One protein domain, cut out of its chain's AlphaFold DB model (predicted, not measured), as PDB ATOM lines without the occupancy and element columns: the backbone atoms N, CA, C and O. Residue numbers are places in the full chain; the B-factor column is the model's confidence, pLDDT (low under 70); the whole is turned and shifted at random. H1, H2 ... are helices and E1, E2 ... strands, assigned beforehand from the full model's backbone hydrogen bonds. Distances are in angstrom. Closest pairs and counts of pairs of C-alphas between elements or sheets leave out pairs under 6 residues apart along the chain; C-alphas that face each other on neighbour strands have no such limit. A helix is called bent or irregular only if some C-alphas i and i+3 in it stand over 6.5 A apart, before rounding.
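What this domain is: This is residues 170 to 261 of the 389 residues of an uncharacterized protein of Exophiala mesophila (UniProt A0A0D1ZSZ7). A strongly twisted sheet of four strands, curled like part of a barrel, has helix H2 packed over E3 and E2, while the short helix H1 only grazes the sheet. Residues 170 to 186 have no named element, and their residues 183 to 184 pair with E1. The printed part has 92 residues, under half in named elements, in the order H1 E1 E2 E3 H2 E4; the class is mixed, and the sheet, E3 E2 E1 E4, is antiparallel. It is compact, with a radius of gyration of the C-alphas of 12.9 A, and rounded, spanning 30 by 25 by 23 A.

Where its parts are: Find C-alpha 199 at (-10.553, 29.043, 8.492), where E1, residues 199 to 205, begins its 17.8 A. E2 is residues 216 to 222, 19.6 A, E3 residues 227 to 233, 20.1 A, and E4 residues 254 to 258, ending at C-alpha 258 at (-12.028, 24.342, 4.807). H2 is residues 237 to 248, 17.1 A, and H1 residues 187 to 191; both are irregular, with C-alphas 238 and 241 7.4 A apart and C-alphas 188 and 191 7.5 A apart.

How they stand to each other: E1, E2 and E3 form a meander, each strand the antiparallel neighbour of the one before. Look for N 230 and O 219 at 2.8 A between E3 and E2, N 204 and O 222 at 2.8 A between E2 and E1, and N 257 and O 201 at 2.8 A between E4 and E1. H2 is on the sheet at a height of 9.7 A; its closest C-alphas to E3 are Trp 243 and Phe 232, 7.3 A. H1 has 0 of 1 O i to N i+4 pairs within hydrogen-bond range and 1 of 2 O i to N i+3; H2 has 6 of 8. H1 and H2 are apart.

The domain as a whole: Glu 170 and Ala 213 have the farthest C-alphas, 35.3 A. The printed part has no cut, no link is long, and no printed residue is under 70 in pLDDT.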
ATOM      1  N   GLU A 170     -27.002  31.901   7.589       82.50
ATOM      2  CA  GLU A 170     -26.760  30.619   6.923       82.50
ATOM      3  C   GLU A 170     -25.412  30.581   6.182       82.50
ATOM      4  O   GLU A 170     -24.832  29.509   5.992       82.50
ATOM      5  N   LEU A 171     -24.876  31.744   5.798       75.00
ATOM      6  CA  LEU A 171     -23.532  31.878   5.226       75.00
ATOM      7  C   LEU A 171     -22.423  31.901   6.289       75.00
ATOM      8  O   LEU A 171     -21.251  31.905   5.933       75.00
ATOM      9  N   LYS A 172     -22.750  31.891   7.584       82.25
ATOM     10  CA  LYS A 172     -21.764  31.863   8.680       82.25
ATOM     11  C   LYS A 172     -21.750  30.539   9.440       82.25
ATOM     12  O   LYS A 172     -21.025  30.409  10.427       82.25
ATOM     13  N   VAL A 173     -22.530  29.554   8.989       81.56
ATOM     14  CA  VAL A 173     -22.640  28.245   9.641       81.56
ATOM     15  C   VAL A 173     -21.262  27.601   9.787       81.56
ATOM     16  O   VAL A 173     -20.435  27.600   8.873       81.56
ATOM     17  N   THR A 174     -21.014  27.055  10.972       79.75
ATOM     18  CA  THR A 174     -19.786  26.338  11.303       79.75
ATOM     19  C   THR A 174     -20.087  24.851  11.454       79.75
ATOM     20  O   THR A 174     -21.167  24.463  11.896       79.75
ATOM     21  N   ASP A 175     -19.126  24.007  11.085       77.69
ATOM     22  CA  ASP A 175     -19.183  22.570  11.358       77.69
ATOM     23  C   ASP A 175     -18.037  22.203  12.308       77.69
ATOM     24  O   ASP A 175     -16.954  21.817  11.859       77.69
ATOM     25  N   PRO A 176     -18.242  22.329  13.631       76.62
ATOM     26  CA  PRO A 176     -17.198  22.040  14.606       76.62
ATOM     27  C   PRO A 176     -16.849  20.547  14.681       76.62
ATOM     28  O   PRO A 176     -15.809  20.206  15.246       76.62
ATOM     29  N   ARG A 177     -17.692  19.652  14.140       78.12
ATOM     30  CA  ARG A 177     -17.422  18.208  14.117       78.12
ATOM     31  C   ARG A 177     -16.419  17.871  13.024       78.12
ATOM     32  O   ARG A 177     -15.448  17.169  13.293       78.12
ATOM     33  N   SER A 178     -16.640  18.386  11.816       73.69
ATOM     34  CA  SER A 178     -15.742  18.146  10.678       73.69
ATOM     35  C   SER A 178     -14.518  19.065  10.703       73.69
ATOM     36  O   SER A 178     -13.431  18.658  10.288       73.69
ATOM     37  N   PHE A 179     -14.668  20.291  11.219       78.50
ATOM     38  CA  PHE A 179     -13.638  21.334  11.217       78.50
ATOM     39  C   PHE A 179     -13.476  21.971  12.613       78.50
ATOM     40  O   PHE A 179     -13.857  23.119  12.851       78.50
ATOM     41  N   PRO A 180     -12.892  21.245  13.581       77.31
ATOM     42  CA  PRO A 180     -12.754  21.743  14.944       77.31
ATOM     43  C   PRO A 180     -11.826  22.964  15.014       77.31
ATOM     44  O   PRO A 180     -10.669  22.929  14.576       77.31
ATOM     45  N   GLY A 181     -12.338  24.042  15.613       81.56
ATOM     46  CA  GLY A 181     -11.613  25.297  15.804       81.56
ATOM     47  C   GLY A 181     -11.360  26.085  14.517       81.56
ATOM     48  O   GLY A 181     -10.454  26.918  14.510       81.56
ATOM     49  N   SER A 182     -12.090  25.806  13.427       84.12
ATOM     50  CA  SER A 182     -12.073  26.671  12.247       84.12
ATOM     51  C   SER A 182     -13.032  27.845  12.410       84.12
ATOM     52  O   SER A 182     -14.176  27.688  12.835       84.12
ATOM     53  N   GLU A 183     -12.563  29.031  12.037       89.38
ATOM     54  CA  GLU A 183     -13.389  30.236  12.008       89.38
ATOM     55  C   GLU A 183     -13.930  30.493  10.604       89.38
ATOM     56  O   GLU A 183     -13.237  30.284   9.604       89.38
ATOM     57  N   TYR A 184     -15.155  31.009  10.530       89.06
ATOM     58  CA  TYR A 184     -15.690  31.502   9.269       89.06
ATOM     59  C   TYR A 184     -14.834  32.666   8.748       89.06
ATOM     60  O   TYR A 184     -14.463  33.578   9.492       89.06
ATOM     61  N   CYS A 185     -14.546  32.646   7.450       87.69
ATOM     62  CA  CYS A 185     -13.868  33.721   6.746       87.69
ATOM     63  C   CYS A 185     -14.650  34.069   5.476       87.69
ATOM     64  O   CYS A 185     -14.872  33.175   4.658       87.69
ATOM     65  N   PRO A 186     -14.991  35.349   5.249       88.19
ATOM     66  CA  PRO A 186     -15.466  35.800   3.949       88.19
ATOM     67  C   PRO A 186     -14.425  35.526   2.858       88.19
ATOM     68  O   PRO A 186     -13.212  35.660   3.077       88.19
ATOM     69  N   VAL A 187     -14.885  35.159   1.667       86.56
ATOM     70  CA  VAL A 187     -14.032  34.834   0.517       86.56
ATOM     71  C   VAL A 187     -13.116  36.001   0.141       86.56
ATOM     72  O   VAL A 187     -11.933  35.779  -0.117       86.56
ATOM     73  N   ALA A 188     -13.591  37.246   0.148       84.69
ATOM     74  CA  ALA A 188     -12.763  38.414  -0.169       84.69
ATOM     75  C   ALA A 188     -11.639  38.649   0.854       84.69
ATOM     76  O   ALA A 188     -10.559  39.132   0.502       84.69
ATOM     77  N   GLU A 189     -11.856  38.245   2.104       84.81
ATOM     78  CA  GLU A 189     -10.942  38.481   3.223       84.81
ATOM     79  C   GLU A 189      -9.900  37.369   3.404       84.81
ATOM     80  O   GLU A 189      -9.008  37.488   4.246       84.81
ATOM     81  N   HIS A 190      -9.933  36.306   2.590       80.00
ATOM     82  CA  HIS A 190      -9.036  35.153   2.754       80.00
ATOM     83  C   HIS A 190      -7.539  35.514   2.778       80.00
ATOM     84  O   HIS A 190      -6.744  34.796   3.389       80.00
ATOM     85  N   LYS A 191      -7.144  36.611   2.109       80.69
ATOM     86  CA  LYS A 191      -5.756  37.107   2.061       80.69
ATOM     87  C   LYS A 191      -5.334  37.868   3.316       80.69
ATOM     88  O   LYS A 191      -4.137  38.009   3.542       80.69
ATOM     89  N   LEU A 192      -6.294  38.365   4.097       82.19
ATOM     90  CA  LEU A 192      -6.046  39.071   5.355       82.19
ATOM     91  C   LEU A 192      -5.747  38.092   6.495       82.19
ATOM     92  O   LEU A 192      -5.129  38.461   7.491       82.19
ATOM     93  N   ARG A 193      -6.158  36.827   6.346       80.25
ATOM     94  CA  ARG A 193      -5.885  35.774   7.322       80.25
ATOM     95  C   ARG A 193      -4.460  35.226   7.144       80.25
ATOM     96  O   ARG A 193      -4.075  34.927   6.008       80.25
ATOM     97  N   PRO A 194      -3.702  35.000   8.238       82.06
ATOM     98  CA  PRO A 194      -2.413  34.297   8.199       82.06
ATOM     99  C   PRO A 194      -2.520  32.985   7.422       82.06
ATOM    100  O   PRO A 194      -3.587  32.379   7.434       82.06
ATOM    101  N   ARG A 195      -1.471  32.523   6.731       76.62
ATOM    102  CA  ARG A 195      -1.563  31.333   5.851       76.62
ATOM    103  C   ARG A 195      -1.841  30.023   6.599       76.62
ATOM    104  O   ARG A 195      -2.439  29.119   6.026       76.62
ATOM    105  N   ASP A 196      -1.441  29.948   7.857       76.44
ATOM    106  CA  ASP A 196      -1.622  28.825   8.780       76.44
ATOM    107  C   ASP A 196      -2.946  28.863   9.558       76.44
ATOM    108  O   ASP A 196      -3.305  27.875  10.196       76.44
ATOM    109  N   ALA A 197      -3.701  29.967   9.498       81.50
ATOM    110  CA  ALA A 197      -4.960  30.069  10.234       81.50
ATOM    111  C   ALA A 197      -5.960  28.967   9.822       81.50
ATOM    112  O   ALA A 197      -6.096  28.605   8.645       81.50
ATOM    113  N   LYS A 198      -6.692  28.434  10.798       85.19
ATOM    114  CA  LYS A 198      -7.763  27.470  10.546       85.19
ATOM    115  C   LYS A 198      -9.031  28.244  10.231       85.19
ATOM    116  O   LYS A 198      -9.682  28.760  11.130       85.19
ATOM    117  N   VAL A 199      -9.350  28.348   8.950       88.06
ATOM    118  CA  VAL A 199     -10.553  29.043   8.492       88.06
ATOM    119  C   VAL A 199     -11.340  28.177   7.526       88.06
ATOM    120  O   VAL A 199     -10.762  27.352   6.811       88.06
ATOM    121  N   HIS A 200     -12.646  28.390   7.492       87.69
ATOM    122  CA  HIS A 200     -13.544  27.809   6.506       87.69
ATOM    123  C   HIS A 200     -14.353  28.898   5.811       87.69
ATOM    124  O   HIS A 200     -14.559  29.990   6.335       87.69
ATOM    125  N   PHE A 201     -14.814  28.569   4.615       88.31
ATOM    126  CA  PHE A 201     -15.673  29.406   3.792       88.31
ATOM    127  C   PHE A 201     -17.021  28.706   3.667       88.31
ATOM    128  O   PHE A 201     -17.054  27.491   3.489       88.31
ATOM    129  N   VAL A 202     -18.122  29.446   3.723       89.56
ATOM    130  CA  VAL A 202     -19.431  28.935   3.300       89.56
ATOM    131  C   VAL A 202     -19.749  29.613   1.983       89.56
ATOM    132  O   VAL A 202     -19.886  30.832   1.929       89.56
ATOM    133  N   ALA A 203     -19.793  28.838   0.907       88.69
ATOM    134  CA  ALA A 203     -19.896  29.390  -0.436       88.69
ATOM    135  C   ALA A 203     -20.825  28.551  -1.312       88.69
ATOM    136  O   ALA A 203     -21.011  27.350  -1.088       88.69
ATOM    137  N   ILE A 204     -21.386  29.196  -2.332       90.81
ATOM    138  CA  ILE A 204     -22.104  28.529  -3.415       90.81
ATOM    139  C   ILE A 204     -21.093  28.107  -4.477       90.81
ATOM    140  O   ILE A 204     -20.248  28.896  -4.911       90.81
ATOM    141  N   ILE A 205     -21.193  26.861  -4.928       91.56
ATOM    142  CA  ILE A 205     -20.423  26.354  -6.060       91.56
ATOM    143  C   ILE A 205     -20.939  27.014  -7.346       91.56
ATOM    144  O   ILE A 205     -22.099  26.843  -7.713       91.56
ATOM    145  N   LEU A 206     -20.082  27.752  -8.058       89.25
ATOM    146  CA  LEU A 206     -20.434  28.398  -9.330       89.25
ATOM    147  C   LEU A 206     -20.142  27.511 -10.542       89.25
ATOM    148  O   LEU A 206     -20.845  27.581 -11.550       89.25
ATOM    149  N   SER A 207     -19.097  26.687 -10.470       89.50
ATOM    150  CA  SER A 207     -18.678  25.828 -11.576       89.50
ATOM    151  C   SER A 207     -18.515  24.386 -11.130       89.50
ATOM    152  O   SER A 207     -18.115  24.111 -10.002       89.50
ATOM    153  N   ARG A 208     -18.739  23.451 -12.057       92.25
ATOM    154  CA  ARG A 208     -18.329  22.064 -11.835       92.25
ATOM    155  C   ARG A 208     -16.804  21.996 -11.678       92.25
ATOM    156  O   ARG A 208     -16.107  22.740 -12.377       92.25
ATOM    157  N   PRO A 209     -16.285  21.123 -10.806       90.00
ATOM    158  CA  PRO A 209     -14.863  20.831 -10.754       90.00
ATOM    159  C   PRO A 209     -14.358  20.278 -12.081       90.00
ATOM    160  O   PRO A 209     -14.951  19.374 -12.670       90.00
ATOM    161  N   VAL A 210     -13.243  20.832 -12.545       87.38
ATOM    162  CA  VAL A 210     -12.565  20.419 -13.775       87.38
ATOM    163  C   VAL A 210     -11.204  19.849 -13.418       87.38
ATOM    164  O   VAL A 210     -10.460  20.449 -12.642       87.38
ATOM    165  N   LEU A 211     -10.881  18.694 -13.999       86.12
ATOM    166  CA  LEU A 211      -9.581  18.053 -13.859       86.12
ATOM    167  C   LEU A 211      -8.542  18.752 -14.743       86.12
ATOM    168  O   LEU A 211      -8.651  18.752 -15.969       86.12
ATOM    169  N   GLY A 212      -7.534  19.344 -14.110       78.31
ATOM    170  CA  GLY A 212      -6.351  19.886 -14.764       78.31
ATOM    171  C   GLY A 212      -5.321  18.810 -15.121       78.31
ATOM    172  O   GLY A 212      -5.382  17.674 -14.651       78.31
ATOM    173  N   ALA A 213      -4.327  19.200 -15.923       71.19
ATOM    174  CA  ALA A 213      -3.247  18.324 -16.392       71.19
ATOM    175  C   ALA A 213      -2.355  17.755 -15.269       71.19
ATOM    176  O   ALA A 213      -1.516  16.897 -15.515       71.19
ATOM    177  N   ASP A 214      -2.506  18.242 -14.040       74.19
ATOM    178  CA  ASP A 214      -1.699  17.891 -12.879       74.19
ATOM    179  C   ASP A 214      -2.430  17.109 -11.794       74.19
ATOM    180  O   ASP A 214      -2.030  17.145 -10.633       74.19
ATOM    181  N   GLN A 215      -3.500  16.403 -12.163       79.75
ATOM    182  CA  GLN A 215      -4.381  15.731 -11.203       79.75
ATOM    183  C   GLN A 215      -4.884  16.684 -10.113       79.75
ATOM    184  O   GLN A 215      -4.986  16.356  -8.929       79.75
ATOM    185  N   ARG A 216      -5.195  17.904 -10.543       83.06
ATOM    186  CA  ARG A 216      -5.733  18.961  -9.708       83.06
ATOM    187  C   ARG A 216      -7.139  19.272 -10.175       83.06
ATOM    188  O   ARG A 216      -7.336  19.662 -11.322       83.06
ATOM    189  N   LEU A 217      -8.113  19.109  -9.292       82.19
ATOM    190  CA  LEU A 217      -9.462  19.609  -9.520       82.19
ATOM    191  C   LEU A 217      -9.474  21.100  -9.224       82.19
ATOM    192  O   LEU A 217      -8.950  21.523  -8.195       82.19
ATOM    193  N   THR A 218     -10.069  21.891 -10.108       86.81
ATOM    194  CA  THR A 218     -10.276  23.328  -9.903       86.81
ATOM    195  C   THR A 218     -11.731  23.689 -10.139       86.81
ATOM    196  O   THR A 218     -12.327  23.208 -11.104       86.81
ATOM    197  N   TRP A 219     -12.291  24.542  -9.288       89.25
ATOM    198  CA  TRP A 219     -13.654  25.053  -9.424       89.25
ATOM    199  C   TRP A 219     -13.764  26.464  -8.859       89.25
ATOM    200  O   TRP A 219     -12.899  26.919  -8.110       89.25
ATOM    201  N   THR A 220     -14.831  27.161  -9.222       87.50
ATOM    202  CA  THR A 220     -15.115  28.517  -8.760       87.50
ATOM    203  C   THR A 220     -16.260  28.487  -7.759       87.50
ATOM    204  O   THR A 220     -17.246  27.771  -7.948       87.50
ATOM    205  N   VAL A 221     -16.131  29.282  -6.702       88.62
ATOM    206  CA  VAL A 221     -17.140  29.451  -5.653       88.62
ATOM    207  C   VAL A 221     -17.354  30.929  -5.373       88.62
ATOM    208  O   VAL A 221     -16.470  31.742  -5.654       88.62
ATOM    209  N   ALA A 222     -18.502  31.265  -4.799       88.12
ATOM    210  CA  ALA A 222     -18.811  32.627  -4.398       88.12
ATOM    211  C   ALA A 222     -19.558  32.692  -3.069       88.12
ATOM    212  O   ALA A 222     -20.355  31.812  -2.742       88.12
ATOM    213  N   ASP A 223     -19.318  33.776  -2.345       87.44
ATOM    214  CA  ASP A 223     -20.171  34.258  -1.266       87.44
ATOM    215  C   ASP A 223     -20.567  35.723  -1.547       87.44
ATOM    216  O   ASP A 223     -20.265  36.268  -2.611       87.44
ATOM    217  N   LYS A 224     -21.241  36.386  -0.596       84.00
ATOM    218  CA  LYS A 224     -21.606  37.809  -0.737       84.00
ATOM    219  C   LYS A 224     -20.387  38.739  -0.833       84.00
ATOM    220  O   LYS A 224     -20.473  39.800  -1.444       84.00
ATOM    221  N   SER A 225     -19.250  38.348  -0.258       84.00
ATOM    222  CA  SER A 225     -18.027  39.156  -0.261       84.00
ATOM    223  C   SER A 225     -17.258  39.066  -1.582       84.00
ATOM    224  O   SER A 225     -16.583  40.023  -1.961       84.00
ATOM    225  N   GLY A 226     -17.356  37.946  -2.303       84.25
ATOM    226  CA  GLY A 226     -16.796  37.828  -3.642       84.25
ATOM    227  C   GLY A 226     -16.622  36.400  -4.143       84.25
ATOM    228  O   GLY A 226     -17.180  35.435  -3.625       84.25
ATOM    229  N   VAL A 227     -15.804  36.279  -5.188       86.50
ATOM    230  CA  VAL A 227     -15.572  35.032  -5.924       86.50
ATOM    231  C   VAL A 227     -14.138  34.548  -5.735       86.50
ATOM    232  O   VAL A 227     -13.188  35.333  -5.811       86.50
ATOM    233  N   ALA A 228     -13.961  33.240  -5.555       84.50
ATOM    234  CA  ALA A 228     -12.649  32.606  -5.498       84.50
ATOM    235  C   ALA A 228     -12.581  31.315  -6.312       84.50
ATOM    236  O   ALA A 228     -13.560  30.593  -6.487       84.50
ATOM    237  N   ASN A 229     -11.368  31.009  -6.772       86.75
ATOM    238  CA  ASN A 229     -11.050  29.733  -7.392       86.75
ATOM    239  C   ASN A 229     -10.443  28.806  -6.346       86.75
ATOM    240  O   ASN A 229      -9.398  29.103  -5.763       86.75
ATOM    241  N   PHE A 230     -11.100  27.676  -6.137       85.75
ATOM    242  CA  PHE A 230     -10.641  26.601  -5.283       85.75
ATOM    243  C   PHE A 230      -9.933  25.542  -6.102       85.75
ATOM    244  O   PHE A 230     -10.126  25.402  -7.315       85.75
ATOM    245  N   TYR A 231      -9.090  24.789  -5.409       86.31
ATOM    246  CA  TYR A 231      -8.487  23.612  -5.982       86.31
ATOM    247  C   TYR A 231      -8.289  22.514  -4.952       86.31
ATOM    248  O   TYR A 231      -8.106  22.779  -3.764       86.31
ATOM    249  N   PHE A 232      -8.233  21.286  -5.448       83.12
ATOM    250  CA  PHE A 232      -7.863  20.115  -4.680       83.12
ATOM    251  C   PHE A 232      -6.887  19.263  -5.491       83.12
ATOM    252  O   PHE A 232      -7.134  18.960  -6.656       83.12
ATOM    253  N   GLN A 233      -5.752  18.922  -4.886       82.56
ATOM    254  CA  GLN A 233      -4.714  18.091  -5.491       82.56
ATOM    255  C   GLN A 233      -4.927  16.639  -5.059       82.56
ATOM    256  O   GLN A 233      -5.020  16.384  -3.855       82.56
ATOM    257  N   TYR A 234      -4.974  15.708  -6.013       80.38
ATOM    258  CA  TYR A 234      -4.934  14.283  -5.691       80.38
ATOM    259  C   TYR A 234      -3.551  13.910  -5.155       80.38
ATOM    260  O   TYR A 234      -2.535  14.323  -5.721       80.38
ATOM    261  N   ARG A 235      -3.525  13.132  -4.073       77.75
ATOM    262  CA  ARG A 235      -2.315  12.709  -3.346       77.75
ATOM    263  C   ARG A 235      -2.228  11.185  -3.199       77.75
ATOM    264  O   ARG A 235      -1.508  10.678  -2.352       77.75
ATOM    265  N   GLY A 236      -2.984  10.431  -3.998       77.88
ATOM    266  CA  GLY A 236      -3.090   8.974  -3.879       77.88
ATOM    267  C   GLY A 236      -4.296   8.527  -3.047       77.88
ATOM    268  O   GLY A 236      -5.168   9.331  -2.702       77.88
ATOM    269  N   GLU A 237      -4.355   7.232  -2.727       80.88
ATOM    270  CA  GLU A 237      -5.569   6.564  -2.222       80.88
ATOM    271  C   GLU A 237      -6.127   7.189  -0.930       80.88
ATOM    272  O   GLU A 237      -7.339   7.302  -0.771       80.88
ATOM    273  N   HIS A 238      -5.268   7.706  -0.047       76.56
ATOM    274  CA  HIS A 238      -5.690   8.371   1.194       76.56
ATOM    275  C   HIS A 238      -6.501   9.660   0.961       76.56
ATOM    276  O   HIS A 238      -7.235  10.100   1.841       76.56
ATOM    277  N   SER A 239      -6.377  10.270  -0.222       79.00
ATOM    278  CA  SER A 239      -7.097  11.489  -0.615       79.00
ATOM    279  C   SER A 239      -8.333  11.217  -1.479       79.00
ATOM    280  O   SER A 239      -9.046  12.155  -1.837       79.00
ATOM    281  N   LYS A 240      -8.605   9.945  -1.804       83.31
ATOM    282  CA  LYS A 240      -9.654   9.535  -2.746       83.31
ATOM    283  C   LYS A 240     -11.059   9.896  -2.293       83.31
ATOM    284  O   LYS A 240     -11.829  10.406  -3.088       83.31
ATOM    285  N   TYR A 241     -11.366   9.729  -1.010       84.50
ATOM    286  CA  TYR A 241     -12.672  10.124  -0.481       84.50
ATOM    287  C   TYR A 241     -12.963  11.614  -0.731       84.50
ATOM    288  O   TYR A 241     -14.010  11.971  -1.263       84.50
ATOM    289  N   THR A 242     -12.012  12.494  -0.397       83.56
ATOM    290  CA  THR A 242     -12.156  13.938  -0.636       83.56
ATOM    291  C   THR A 242     -12.142  14.263  -2.124       83.56
ATOM    292  O   THR A 242     -12.869  15.149  -2.556       83.56
ATOM    293  N   TRP A 243     -11.346  13.546  -2.916       83.00
ATOM    294  CA  TRP A 243     -11.322  13.681  -4.368       83.00
ATOM    295  C   TRP A 243     -12.690  13.396  -4.996       83.00
ATOM    296  O   TRP A 243     -13.213  14.244  -5.717       83.00
ATOM    297  N   ASP A 244     -13.291  12.252  -4.668       86.69
ATOM    298  CA  ASP A 244     -14.601  11.832  -5.172       86.69
ATOM    299  C   ASP A 244     -15.702  12.789  -4.693       86.69
ATOM    300  O   ASP A 244     -16.565  13.196  -5.476       86.69
ATOM    301  N   TRP A 245     -15.627  13.234  -3.433       88.75
ATOM    302  CA  TRP A 245     -16.516  14.268  -2.909       88.75
ATOM    303  C   TRP A 245     -16.398  15.578  -3.699       88.75
ATOM    304  O   TRP A 245     -17.421  16.098  -4.145       88.75
ATOM    305  N   VAL A 246     -15.180  16.078  -3.959       87.62
ATOM    306  CA  VAL A 246     -14.979  17.286  -4.777       87.62
ATOM    307  C   VAL A 246     -15.578  17.081  -6.163       87.62
ATOM    308  O   VAL A 246     -16.301  17.958  -6.617       87.62
ATOM    309  N   GLN A 247     -15.347  15.940  -6.822       89.44
ATOM    310  CA  GLN A 247     -15.922  15.653  -8.145       89.44
ATOM    311  C   GLN A 247     -17.457  15.656  -8.160       89.44
ATOM    312  O   GLN A 247     -18.055  15.960  -9.194       89.44
ATOM    313  N   SER A 248     -18.090  15.335  -7.030       91.88
ATOM    314  CA  SER A 248     -19.548  15.289  -6.905       91.88
ATOM    315  C   SER A 248     -20.217  16.664  -6.767       91.88
ATOM    316  O   SER A 248     -21.432  16.748  -6.964       91.88
ATOM    317  N   LEU A 249     -19.445  17.726  -6.489       88.94
ATOM    318  CA  LEU A 249     -19.957  19.081  -6.262       88.94
ATOM    319  C   LEU A 249     -20.728  19.619  -7.474       88.94
ATOM    320  O   LEU A 249     -20.244  19.600  -8.616       88.94
ATOM    321  N   LYS A 250     -21.922  20.164  -7.220       92.44
ATOM    322  CA  LYS A 250     -22.808  20.696  -8.268       92.44
ATOM    323  C   LYS A 250     -22.923  22.219  -8.201       92.44
ATOM    324  O   LYS A 250     -23.001  22.774  -7.112       92.44
ATOM    325  N   PRO A 251     -23.009  22.920  -9.348       91.94
ATOM    326  CA  PRO A 251     -23.347  24.337  -9.353       91.94
ATOM    327  C   PRO A 251     -24.676  24.596  -8.633       91.94
ATOM    328  O   PRO A 251     -25.639  23.862  -8.857       91.94
ATOM    329  N   GLY A 252     -24.719  25.623  -7.786       86.62
ATOM    330  CA  GLY A 252     -25.871  25.939  -6.932       86.62
ATOM    331  C   GLY A 252     -25.846  25.251  -5.570       86.62
ATOM    332  O   GLY A 252     -26.588  25.648  -4.678       86.62
ATOM    333  N   GLU A 253     -24.976  24.261  -5.373       89.44
ATOM    334  CA  GLU A 253     -24.786  23.645  -4.066       89.44
ATOM    335  C   GLU A 253     -24.077  24.618  -3.122       89.44
ATOM    336  O   GLU A 253     -23.060  25.223  -3.473       89.44
ATOM    337  N   ARG A 254     -24.613  24.760  -1.910       87.88
ATOM    338  CA  ARG A 254     -23.953  25.465  -0.813       87.88
ATOM    339  C   ARG A 254     -23.151  24.465  -0.003       87.88
ATOM    340  O   ARG A 254     -23.693  23.454   0.434       87.88
ATOM    341  N   THR A 255     -21.888  24.776   0.254       87.31
ATOM    342  CA  THR A 255     -21.027  23.879   1.021       87.31
ATOM    343  C   THR A 255     -20.021  24.638   1.877       87.31
ATOM    344  O   THR A 255     -19.708  25.804   1.621       87.31
ATOM    345  N   ILE A 256     -19.535  23.960   2.916       87.06
ATOM    346  CA  ILE A 256     -18.479  24.450   3.794       87.06
ATOM    347  C   ILE A 256     -17.147  23.955   3.239       87.06
ATOM    348  O   ILE A 256     -16.914  22.754   3.106       87.06
ATOM    349  N   LEU A 257     -16.258  24.889   2.923       85.88
ATOM    350  CA  LEU A 257     -14.952  24.618   2.342       85.88
ATOM    351  C   LEU A 257     -13.866  24.995   3.349       85.88
ATOM    352  O   LEU A 257     -13.639  26.186   3.577       85.88
ATOM    353  N   PRO A 258     -13.165  24.028   3.959       82.88
ATOM    354  CA  PRO A 258     -12.028  24.342   4.807       82.88
ATOM    355  C   PRO A 258     -10.865  24.843   3.948       82.88
ATOM    356  O   PRO A 258     -10.586  24.320   2.864       82.88
ATOM    357  N   ARG A 259     -10.117  25.826   4.452       79.38
ATOM    358  CA  ARG A 259      -8.819  26.144   3.861       79.38
ATOM    359  C   ARG A 259      -7.844  25.013   4.168       79.38
ATOM    360  O   ARG A 259      -7.707  24.601   5.319       79.38
ATOM    361  N   ALA A 260      -7.128  24.543   3.148       72.50
ATOM    362  CA  ALA A 260      -6.062  23.570   3.348       72.50
ATOM    363  C   ALA A 260      -5.031  24.117   4.347       72.50
ATOM    364  O   ALA A 260      -4.538  25.241   4.194       72.50
ATOM    365  N   LYS A 261      -4.696  23.312   5.362       70.19
ATOM    366  CA  LYS A 261      -3.649  23.656   6.323       70.19
ATOM    367  C   LYS A 261      -2.346  23.892   5.569       70.19
ATOM    368  O   LYS A 261      -1.934  23.065   4.755       70.19
TER     369      LYS A 261